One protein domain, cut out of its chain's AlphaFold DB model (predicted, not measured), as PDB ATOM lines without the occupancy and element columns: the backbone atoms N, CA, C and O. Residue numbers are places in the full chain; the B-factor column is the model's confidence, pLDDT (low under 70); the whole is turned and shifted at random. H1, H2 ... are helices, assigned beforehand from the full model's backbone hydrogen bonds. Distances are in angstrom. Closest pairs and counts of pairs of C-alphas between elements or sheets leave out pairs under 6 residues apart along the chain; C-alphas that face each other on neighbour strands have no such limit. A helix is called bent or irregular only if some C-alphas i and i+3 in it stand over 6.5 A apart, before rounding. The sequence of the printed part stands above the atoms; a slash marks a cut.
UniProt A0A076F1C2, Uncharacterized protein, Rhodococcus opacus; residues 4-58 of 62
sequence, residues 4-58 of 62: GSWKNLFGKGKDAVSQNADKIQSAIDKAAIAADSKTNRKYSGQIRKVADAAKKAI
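What this domain is: This is residues 4 to 58 of the 62 residues of an uncharacterized protein of Rhodococcus opacus (UniProt A0A076F1C2). A helical hairpin of H2 and H3, lying side by side, makes the body, and H1 leads away from the start of H2 as an arm, with residues 4 to 13 of H1 sticking out free. H1 and H2 meet near their ends as a corner, and the arm adds much of the length to the rod outline, which spans 45 by 17 by 16 A. The printed part has 55 residues with three named helices, H1, H2 and H3 in that order along the chain, and no named strand; its class is all helix. The whole is loose, with a radius of gyration of the C-alphas of 13.9 A.

How they stand to each other: The longest helix by residues is H2, residues 21 to 38. It touches H3, residues 44 to 56, with 11 pairs of C-alphas within 8 A. The closest C-alphas of the two are those of Asp 36 and Ser 44, 5.4 A apart. Their lines stand at a shallow tilt of 14 degrees, and they run opposite ways. Their centres are 9.6 A apart, and the two form a helical hairpin. H1, residues 4 to 19, is close to H2 but not clearly touching it, with 1 pair of C-alphas within 8 A. That closest pair is Val 17 and Ile 24, whose C-alphas are 7.1 A apart. The lines of H1 and H2 are about perpendicular, at 78 degrees, and their centres are 22.6 A apart. H1 and H3 are apart. In H1, H2 and H3 every pair of O of residue i and N of residue i+4 is within hydrogen-bond range.

Where its parts are: H2 has 18 residues, from C-alpha 21 at (18.946, -36.108, 31.896) to C-alpha 38, and measures 25.4 A from first to last C-alpha. H3 has 13 residues and measures 18.0 A; it ends with C-alpha 56 at (22.685, -44.079, 26.335). H1 has 16 residues and measures 22.3 A; it begins with C-alpha 4 at (-2.176, -38.926, 19.459). None of the three helices is bent or irregular.

The domain as a whole: The two C-alphas farthest apart are those of Gly 4 and Asn 40, at 45.7 A. Without residues 4 to 13, which stand free, the body has 45 residues and spans 35 by 15 by 10 A. The printed part runs from residue 4 to residue 58 and has no cut. The links from H1 to H2, with 1 residue, and from H2 to H3, with 5 residues, are both tight. The mean pLDDT of the printed part is 84.6; residue 4 and residues 6 to 7 are under 70, and H1 has a mean of 74.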
ATOM      1  N   GLY A   4      -2.825 -40.187  19.079       69.69
ATOM      2  CA  GLY A   4      -2.176 -38.926  19.459       69.69
ATOM      3  C   GLY A   4      -1.769 -38.824  20.936       69.69
ATOM      4  O   GLY A   4      -0.746 -38.212  21.240       69.69
ATOM      5  N   SER A   5      -2.497 -39.462  21.859       71.38
ATOM      6  CA  SER A   5      -2.181 -39.414  23.296       71.38
ATOM      7  C   SER A   5      -0.868 -40.129  23.620       71.38
ATOM      8  O   SER A   5      -0.090 -39.630  24.428       71.38
ATOM      9  N   TRP A   6      -0.575 -41.238  22.935       67.19
ATOM     10  CA  TRP A   6       0.675 -41.986  23.094       67.19
ATOM     11  C   TRP A   6       1.876 -41.213  22.554       67.19
ATOM     12  O   TRP A   6       2.904 -41.138  23.220       67.19
ATOM     13  N   LYS A   7       1.735 -40.564  21.391       69.75
ATOM     14  CA  LYS A   7       2.791 -39.715  20.818       69.75
ATOM     15  C   LYS A   7       3.098 -38.514  21.715       69.75
ATOM     16  O   LYS A   7       4.265 -38.179  21.901       69.75
ATOM     17  N   ASN A   8       2.072 -37.906  22.312       71.31
ATOM     18  CA  ASN A   8       2.240 -36.770  23.217       71.31
ATOM     19  C   ASN A   8       2.859 -37.183  24.565       71.31
ATOM     20  O   ASN A   8       3.707 -36.468  25.090       71.31
ATOM     21  N   LEU A   9       2.489 -38.352  25.105       74.31
ATOM     22  CA  LEU A   9       3.125 -38.943  26.291       74.31
ATOM     23  C   LEU A   9       4.591 -39.301  26.035       74.31
ATOM     24  O   LEU A   9       5.443 -38.987  26.859       74.31
ATOM     25  N   PHE A  10       4.904 -39.893  24.881       74.06
ATOM     26  CA  PHE A  10       6.284 -40.179  24.486       74.06
ATOM     27  C   PHE A  10       7.110 -38.905  24.281       74.06
ATOM     28  O   PHE A  10       8.266 -38.867  24.693       74.06
ATOM     29  N   GLY A  11       6.535 -37.867  23.666       75.38
ATOM     30  CA  GLY A  11       7.190 -36.568  23.489       75.38
ATOM     31  C   GLY A  11       7.479 -35.893  24.828       75.38
ATOM     32  O   GLY A  11       8.633 -35.634  25.146       75.38
ATOM     33  N   LYS A  12       6.450 -35.723  25.669       73.50
ATOM     34  CA  LYS A  12       6.596 -35.140  27.013       73.50
ATOM     35  C   LYS A  12       7.523 -35.953  27.914       73.50
ATOM     36  O   LYS A  12       8.295 -35.376  28.668       73.50
ATOM     37  N   GLY A  13       7.464 -37.282  27.826       74.50
ATOM     38  CA  GLY A  13       8.370 -38.174  28.541       74.50
ATOM     39  C   GLY A  13       9.820 -37.965  28.113       74.50
ATOM     40  O   GLY A  13      10.687 -37.812  28.966       74.50
ATOM     41  N   LYS A  14      10.088 -37.874  26.805       74.62
ATOM     42  CA  LYS A  14      11.426 -37.572  26.280       74.62
ATOM     43  C   LYS A  14      11.918 -36.184  26.680       74.62
ATOM     44  O   LYS A  14      13.080 -36.071  27.056       74.62
ATOM     45  N   ASP A  15      11.072 -35.160  26.644       75.12
ATOM     46  CA  ASP A  15      11.427 -33.800  27.074       75.12
ATOM     47  C   ASP A  15      11.739 -33.736  28.571       75.12
ATOM     48  O   ASP A  15      12.776 -33.212  28.965       75.12
ATOM     49  N   ALA A  16      10.901 -34.346  29.413       76.31
ATOM     50  CA  ALA A  16      11.125 -34.394  30.857       76.31
ATOM     51  C   ALA A  16      12.421 -35.140  31.209       76.31
ATOM     52  O   ALA A  16      13.187 -34.696  32.071       76.31
ATOM     53  N   VAL A  17      12.678 -36.251  30.511       77.69
ATOM     54  CA  VAL A  17      13.916 -37.028  30.627       77.69
ATOM     55  C   VAL A  17      15.111 -36.238  30.094       77.69
ATOM     56  O   VAL A  17      16.165 -36.308  30.705       77.69
ATOM     57  N   SER A  18      14.964 -35.447  29.029       76.00
ATOM     58  CA  SER A  18      16.045 -34.613  28.481       76.00
ATOM     59  C   SER A  18      16.371 -33.447  29.410       76.00
ATOM     60  O   SER A  18      17.530 -33.243  29.751       76.00
ATOM     61  N   GLN A  19      15.369 -32.716  29.904       81.69
ATOM     62  CA  GLN A  19      15.561 -31.607  30.846       81.69
ATOM     63  C   GLN A  19      16.198 -32.065  32.164       81.69
ATOM     64  O   GLN A  19      17.002 -31.339  32.745       81.69
ATOM     65  N   ASN A  20      15.891 -33.289  32.601       83.31
ATOM     66  CA  ASN A  20      16.436 -33.894  33.815       83.31
ATOM     67  C   ASN A  20      17.450 -35.008  33.520       83.31
ATOM     68  O   ASN A  20      17.688 -35.839  34.397       83.31
ATOM     69  N   ALA A  21      18.053 -35.030  32.326       81.12
ATOM     70  CA  ALA A  21      18.946 -36.108  31.896       81.12
ATOM     71  C   ALA A  21      20.073 -36.325  32.907       81.12
ATOM     72  O   ALA A  21      20.306 -37.454  33.328       81.12
ATOM     73  N   ASP A  22      20.663 -35.238  33.401       82.88
ATOM     74  CA  ASP A  22      21.704 -35.249  34.431       82.88
ATOM     75  C   ASP A  22      21.228 -35.902  35.746       82.88
ATOM     76  O   ASP A  22      21.922 -36.734  36.337       82.88
ATOM     77  N   LYS A  23      20.001 -35.591  36.193       87.31
ATOM     78  CA  LYS A  23      19.404 -36.193  37.400       87.31
ATOM     79  C   LYS A  23      19.068 -37.665  37.189       87.31
ATOM     80  O   LYS A  23      19.295 -38.464  38.095       87.31
ATOM     81  N   ILE A  24      18.550 -38.032  36.018       87.25
ATOM     82  CA  ILE A  24      18.234 -39.424  35.680       87.25
ATOM     83  C   ILE A  24      19.528 -40.239  35.581       87.25
ATOM     84  O   ILE A  24      19.607 -41.303  36.185       87.25
ATOM     85  N   GLN A  25      20.568 -39.732  34.910       87.75
ATOM     86  CA  GLN A  25      21.884 -40.378  34.865       87.75
ATOM     87  C   GLN A  25      22.458 -40.575  36.270       87.75
ATOM     88  O   GLN A  25      22.941 -41.663  36.578       87.75
ATOM     89  N   SER A  26      22.363 -39.558  37.132       90.06
ATOM     90  CA  SER A  26      22.820 -39.648  38.522       90.06
ATOM     91  C   SER A  26      22.010 -40.665  39.337       90.06
ATOM     92  O   SER A  26      22.573 -41.431  40.119       90.06
ATOM     93  N   ALA A  27      20.691 -40.736  39.130       90.56
ATOM     94  CA  ALA A  27      19.834 -41.736  39.762       90.56
ATOM     95  C   ALA A  27      20.164 -43.160  39.288       90.56
ATOM     96  O   ALA A  27      20.235 -44.072  40.113       90.56
ATOM     97  N   ILE A  28      20.423 -43.343  37.988       90.62
ATOM     98  CA  ILE A  28      20.878 -44.615  37.410       90.62
ATOM     99  C   ILE A  28      22.215 -45.033  38.038       90.62
ATOM    100  O   ILE A  28      22.344 -46.179  38.463       90.62
ATOM    101  N   ASP A  29      23.181 -44.118  38.174       91.12
ATOM    102  CA  ASP A  29      24.456 -44.411  38.846       91.12
ATOM    103  C   ASP A  29      24.269 -44.799  40.307       91.12
ATOM    104  O   ASP A  29      24.859 -45.775  40.766       91.12
ATOM    105  N   LYS A  30      23.430 -44.077  41.054       93.25
ATOM    106  CA  LYS A  30      23.147 -44.414  42.455       93.25
ATOM    107  C   LYS A  30      22.501 -45.787  42.583       93.25
ATOM    108  O   LYS A  30      22.908 -46.564  43.441       93.25
ATOM    109  N   ALA A  31      21.524 -46.099  41.733       91.00
ATOM    110  CA  ALA A  31      20.884 -47.409  41.709       91.00
ATOM    111  C   ALA A  31      21.892 -48.513  41.365       91.00
ATOM    112  O   ALA A  31      21.903 -49.560  42.013       91.00
ATOM    113  N   ALA A  32      22.785 -48.253  40.408       90.06
ATOM    114  CA  ALA A  32      23.870 -49.152  40.046       90.06
ATOM    115  C   ALA A  32      24.827 -49.387  41.224       90.06
ATOM    116  O   ALA A  32      25.071 -50.533  41.578       90.06
ATOM    117  N   ILE A  33      25.304 -48.333  41.893       90.25
ATOM    118  CA  ILE A  33      26.185 -48.431  43.070       90.25
ATOM    119  C   ILE A  33      25.487 -49.155  44.227       90.25
ATOM    120  O   ILE A  33      26.112 -49.954  44.924       90.25
ATOM    121  N   ALA A  34      24.193 -48.906  44.434       93.06
ATOM    122  CA  ALA A  34      23.411 -49.562  45.476       93.06
ATOM    123  C   ALA A  34      23.245 -51.063  45.197       93.06
ATOM    124  O   ALA A  34      23.464 -51.882  46.090       93.06
ATOM    125  N   ALA A  35      22.895 -51.436  43.962       89.50
ATOM    126  CA  ALA A  35      22.811 -52.832  43.540       89.50
ATOM    127  C   ALA A  35      24.184 -53.521  43.607       89.50
ATOM    128  O   ALA A  35      24.299 -54.660  44.057       89.50
ATOM    129  N   ASP A  36      25.238 -52.811  43.220       91.31
ATOM    130  CA  ASP A  36      26.610 -53.300  43.257       91.31
ATOM    131  C   ASP A  36      27.092 -53.556  44.691       91.31
ATOM    132  O   ASP A  36      27.593 -54.632  45.014       91.31
ATOM    133  N   SER A  37      26.833 -52.606  45.590       91.75
ATOM    134  CA  SER A  37      27.120 -52.735  47.022       91.75
ATOM    135  C   SER A  37      26.358 -53.905  47.644       91.75
ATOM    136  O   SER A  37      26.945 -54.708  48.367       91.75
ATOM    137  N   LYS A  38      25.069 -54.070  47.312       91.88
ATOM    138  CA  LYS A  38      24.250 -55.198  47.796       91.88
ATOM    139  C   LYS A  38      24.714 -56.550  47.266       91.88
ATOM    140  O   LYS A  38      24.568 -57.557  47.950       91.88
ATOM    141  N   THR A  39      25.276 -56.580  46.062       91.06
ATOM    142  CA  THR A  39      25.835 -57.799  45.462       91.06
ATOM    143  C   THR A  39      27.307 -58.008  45.813       91.06
ATOM    144  O   THR A  39      27.952 -58.899  45.259       91.06
ATOM    145  N   ASN A  40      27.839 -57.215  46.751       88.56
ATOM    146  CA  ASN A  40      29.223 -57.276  47.203       88.56
ATOM    147  C   ASN A  40      30.220 -57.196  46.033       88.56
ATOM    148  O   ASN A  40      31.221 -57.907  45.984       88.56
ATOM    149  N   ARG A  41      29.888 -56.368  45.035       88.12
ATOM    150  CA  ARG A  41      30.666 -56.164  43.809       88.12
ATOM    151  C   ARG A  41      30.854 -57.405  42.925       88.12
ATOM    152  O   ARG A  41      31.655 -57.380  41.995       88.12
ATOM    153  N   LYS A  42      30.086 -58.485  43.136       92.62
ATOM    154  CA  LYS A  42      30.143 -59.679  42.266       92.62
ATOM    155  C   LYS A  42      29.684 -59.400  40.836       92.62
ATOM    156  O   LYS A  42      30.200 -60.009  39.906       92.62
ATOM    157  N   TYR A  43      28.728 -58.488  40.656       90.38
ATOM    158  CA  TYR A  43      28.128 -58.188  39.352       90.38
ATOM    159  C   TYR A  43      28.434 -56.773  38.854       90.38
ATOM    160  O   TYR A  43      27.772 -56.306  37.923       90.38
ATOM    161  N   SER A  44      29.450 -56.096  39.408       88.75
ATOM    162  CA  SER A  44      29.780 -54.702  39.065       88.75
ATOM    163  C   SER A  44      29.869 -54.466  37.567       88.75
ATOM    164  O   SER A  44      29.348 -53.472  37.069       88.75
ATOM    165  N   GLY A  45      30.496 -55.391  36.835       90.44
ATOM    166  CA  GLY A  45      30.653 -55.288  35.386       90.44
ATOM    167  C   GLY A  45      29.321 -55.298  34.632       90.44
ATOM    168  O   GLY A  45      29.124 -54.483  33.733       90.44
ATOM    169  N   GLN A  46      28.387 -56.180  34.998       92.75
ATOM    170  CA  GLN A  46      27.058 -56.230  34.375       92.75
ATOM    171  C   GLN A  46      26.194 -55.044  34.798       92.75
ATOM    172  O   GLN A  46      25.574 -54.416  33.944       92.75
ATOM    173  N   ILE A  47      26.199 -54.695  36.086       90.12
ATOM    174  CA  ILE A  47      25.416 -53.576  36.617       90.12
ATOM    175  C   ILE A  47      25.865 -52.258  35.973       90.12
ATOM    176  O   ILE A  47      25.022 -51.493  35.506       90.12
ATOM    177  N   ARG A  48      27.180 -52.023  35.842       90.31
ATOM    178  CA  ARG A  48      27.711 -50.868  35.096       90.31
ATOM    179  C   ARG A  48      27.283 -50.878  33.636       90.31
ATOM    180  O   ARG A  48      26.882 -49.835  33.141       90.31
ATOM    181  N   LYS A  49      27.349 -52.021  32.944       92.19
ATOM    182  CA  LYS A  49      26.926 -52.118  31.533       92.19
ATOM    183  C   LYS A  49      25.451 -51.766  31.355       92.19
ATOM    184  O   LYS A  49      25.115 -51.021  30.441       92.19
ATOM    185  N   VAL A  50      24.586 -52.269  32.236       90.56
ATOM    186  CA  VAL A  50      23.150 -51.955  32.221       90.56
ATOM    187  C   VAL A  50      22.921 -50.473  32.508       90.56
ATOM    188  O   VAL A  50      22.155 -49.829  31.796       90.56
ATOM    189  N   ALA A  51      23.617 -49.913  33.497       90.75
ATOM    190  CA  ALA A  51      23.554 -48.491  33.809       90.75
ATOM    191  C   ALA A  51      23.991 -47.629  32.613       90.75
ATOM    192  O   ALA A  51      23.284 -46.703  32.231       90.75
ATOM    193  N   ASP A  52      25.110 -47.961  31.972       89.88
ATOM    194  CA  ASP A  52      25.635 -47.240  30.810       89.88
ATOM    195  C   ASP A  52      24.684 -47.317  29.604       89.88
ATOM    196  O   ASP A  52      24.414 -46.312  28.947       89.88
ATOM    197  N   ALA A  53      24.093 -48.491  29.358       89.56
ATOM    198  CA  ALA A  53      23.077 -48.677  28.326       89.56
ATOM    199  C   ALA A  53      21.810 -47.854  28.611       89.56
ATOM    200  O   ALA A  53      21.292 -47.192  27.713       89.56
ATOM    201  N   ALA A  54      21.345 -47.833  29.864       87.06
ATOM    202  CA  ALA A  54      20.206 -47.017  30.277       87.06
ATOM    203  C   ALA A  54      20.487 -45.517  30.098       87.06
ATOM    204  O   ALA A  54      19.622 -44.782  29.629       87.06
ATOM    205  N   LYS A  55      21.714 -45.068  30.389       85.62
ATOM    206  CA  LYS A  55      22.139 -43.685  30.137       85.62
ATOM    207  C   LYS A  55      22.202 -43.350  28.650       85.62
ATOM    208  O   LYS A  55      21.802 -42.261  28.274       85.62
ATOM    209  N   LYS A  56      22.669 -44.266  27.798       85.25
ATOM    210  CA  LYS A  56      22.685 -44.079  26.335       85.25
ATOM    211  C   LYS A  56      21.288 -44.041  25.718       85.25
ATOM    212  O   LYS A  56      21.107 -43.439  24.666       85.25
ATOM    213  N   ALA A  57      20.311 -44.676  26.361       83.38
ATOM    214  CA  ALA A  57      18.913 -44.607  25.952       83.38
ATOM    215  C   ALA A  57      18.249 -43.262  26.302       83.38
ATOM    216  O   ALA A  57      17.174 -42.964  25.776       83.38
ATOM    217  N   ILE A  58      18.871 -42.447  27.166       80.44
ATOM    218  CA  ILE A  58      18.421 -41.079  27.428       80.44
ATOM    219  C   ILE A  58      18.681 -40.256  26.161       80.44
ATOM    220  O   ILE A  58      19.832 -40.153  25.732       80.44
TER     221      ILE A  58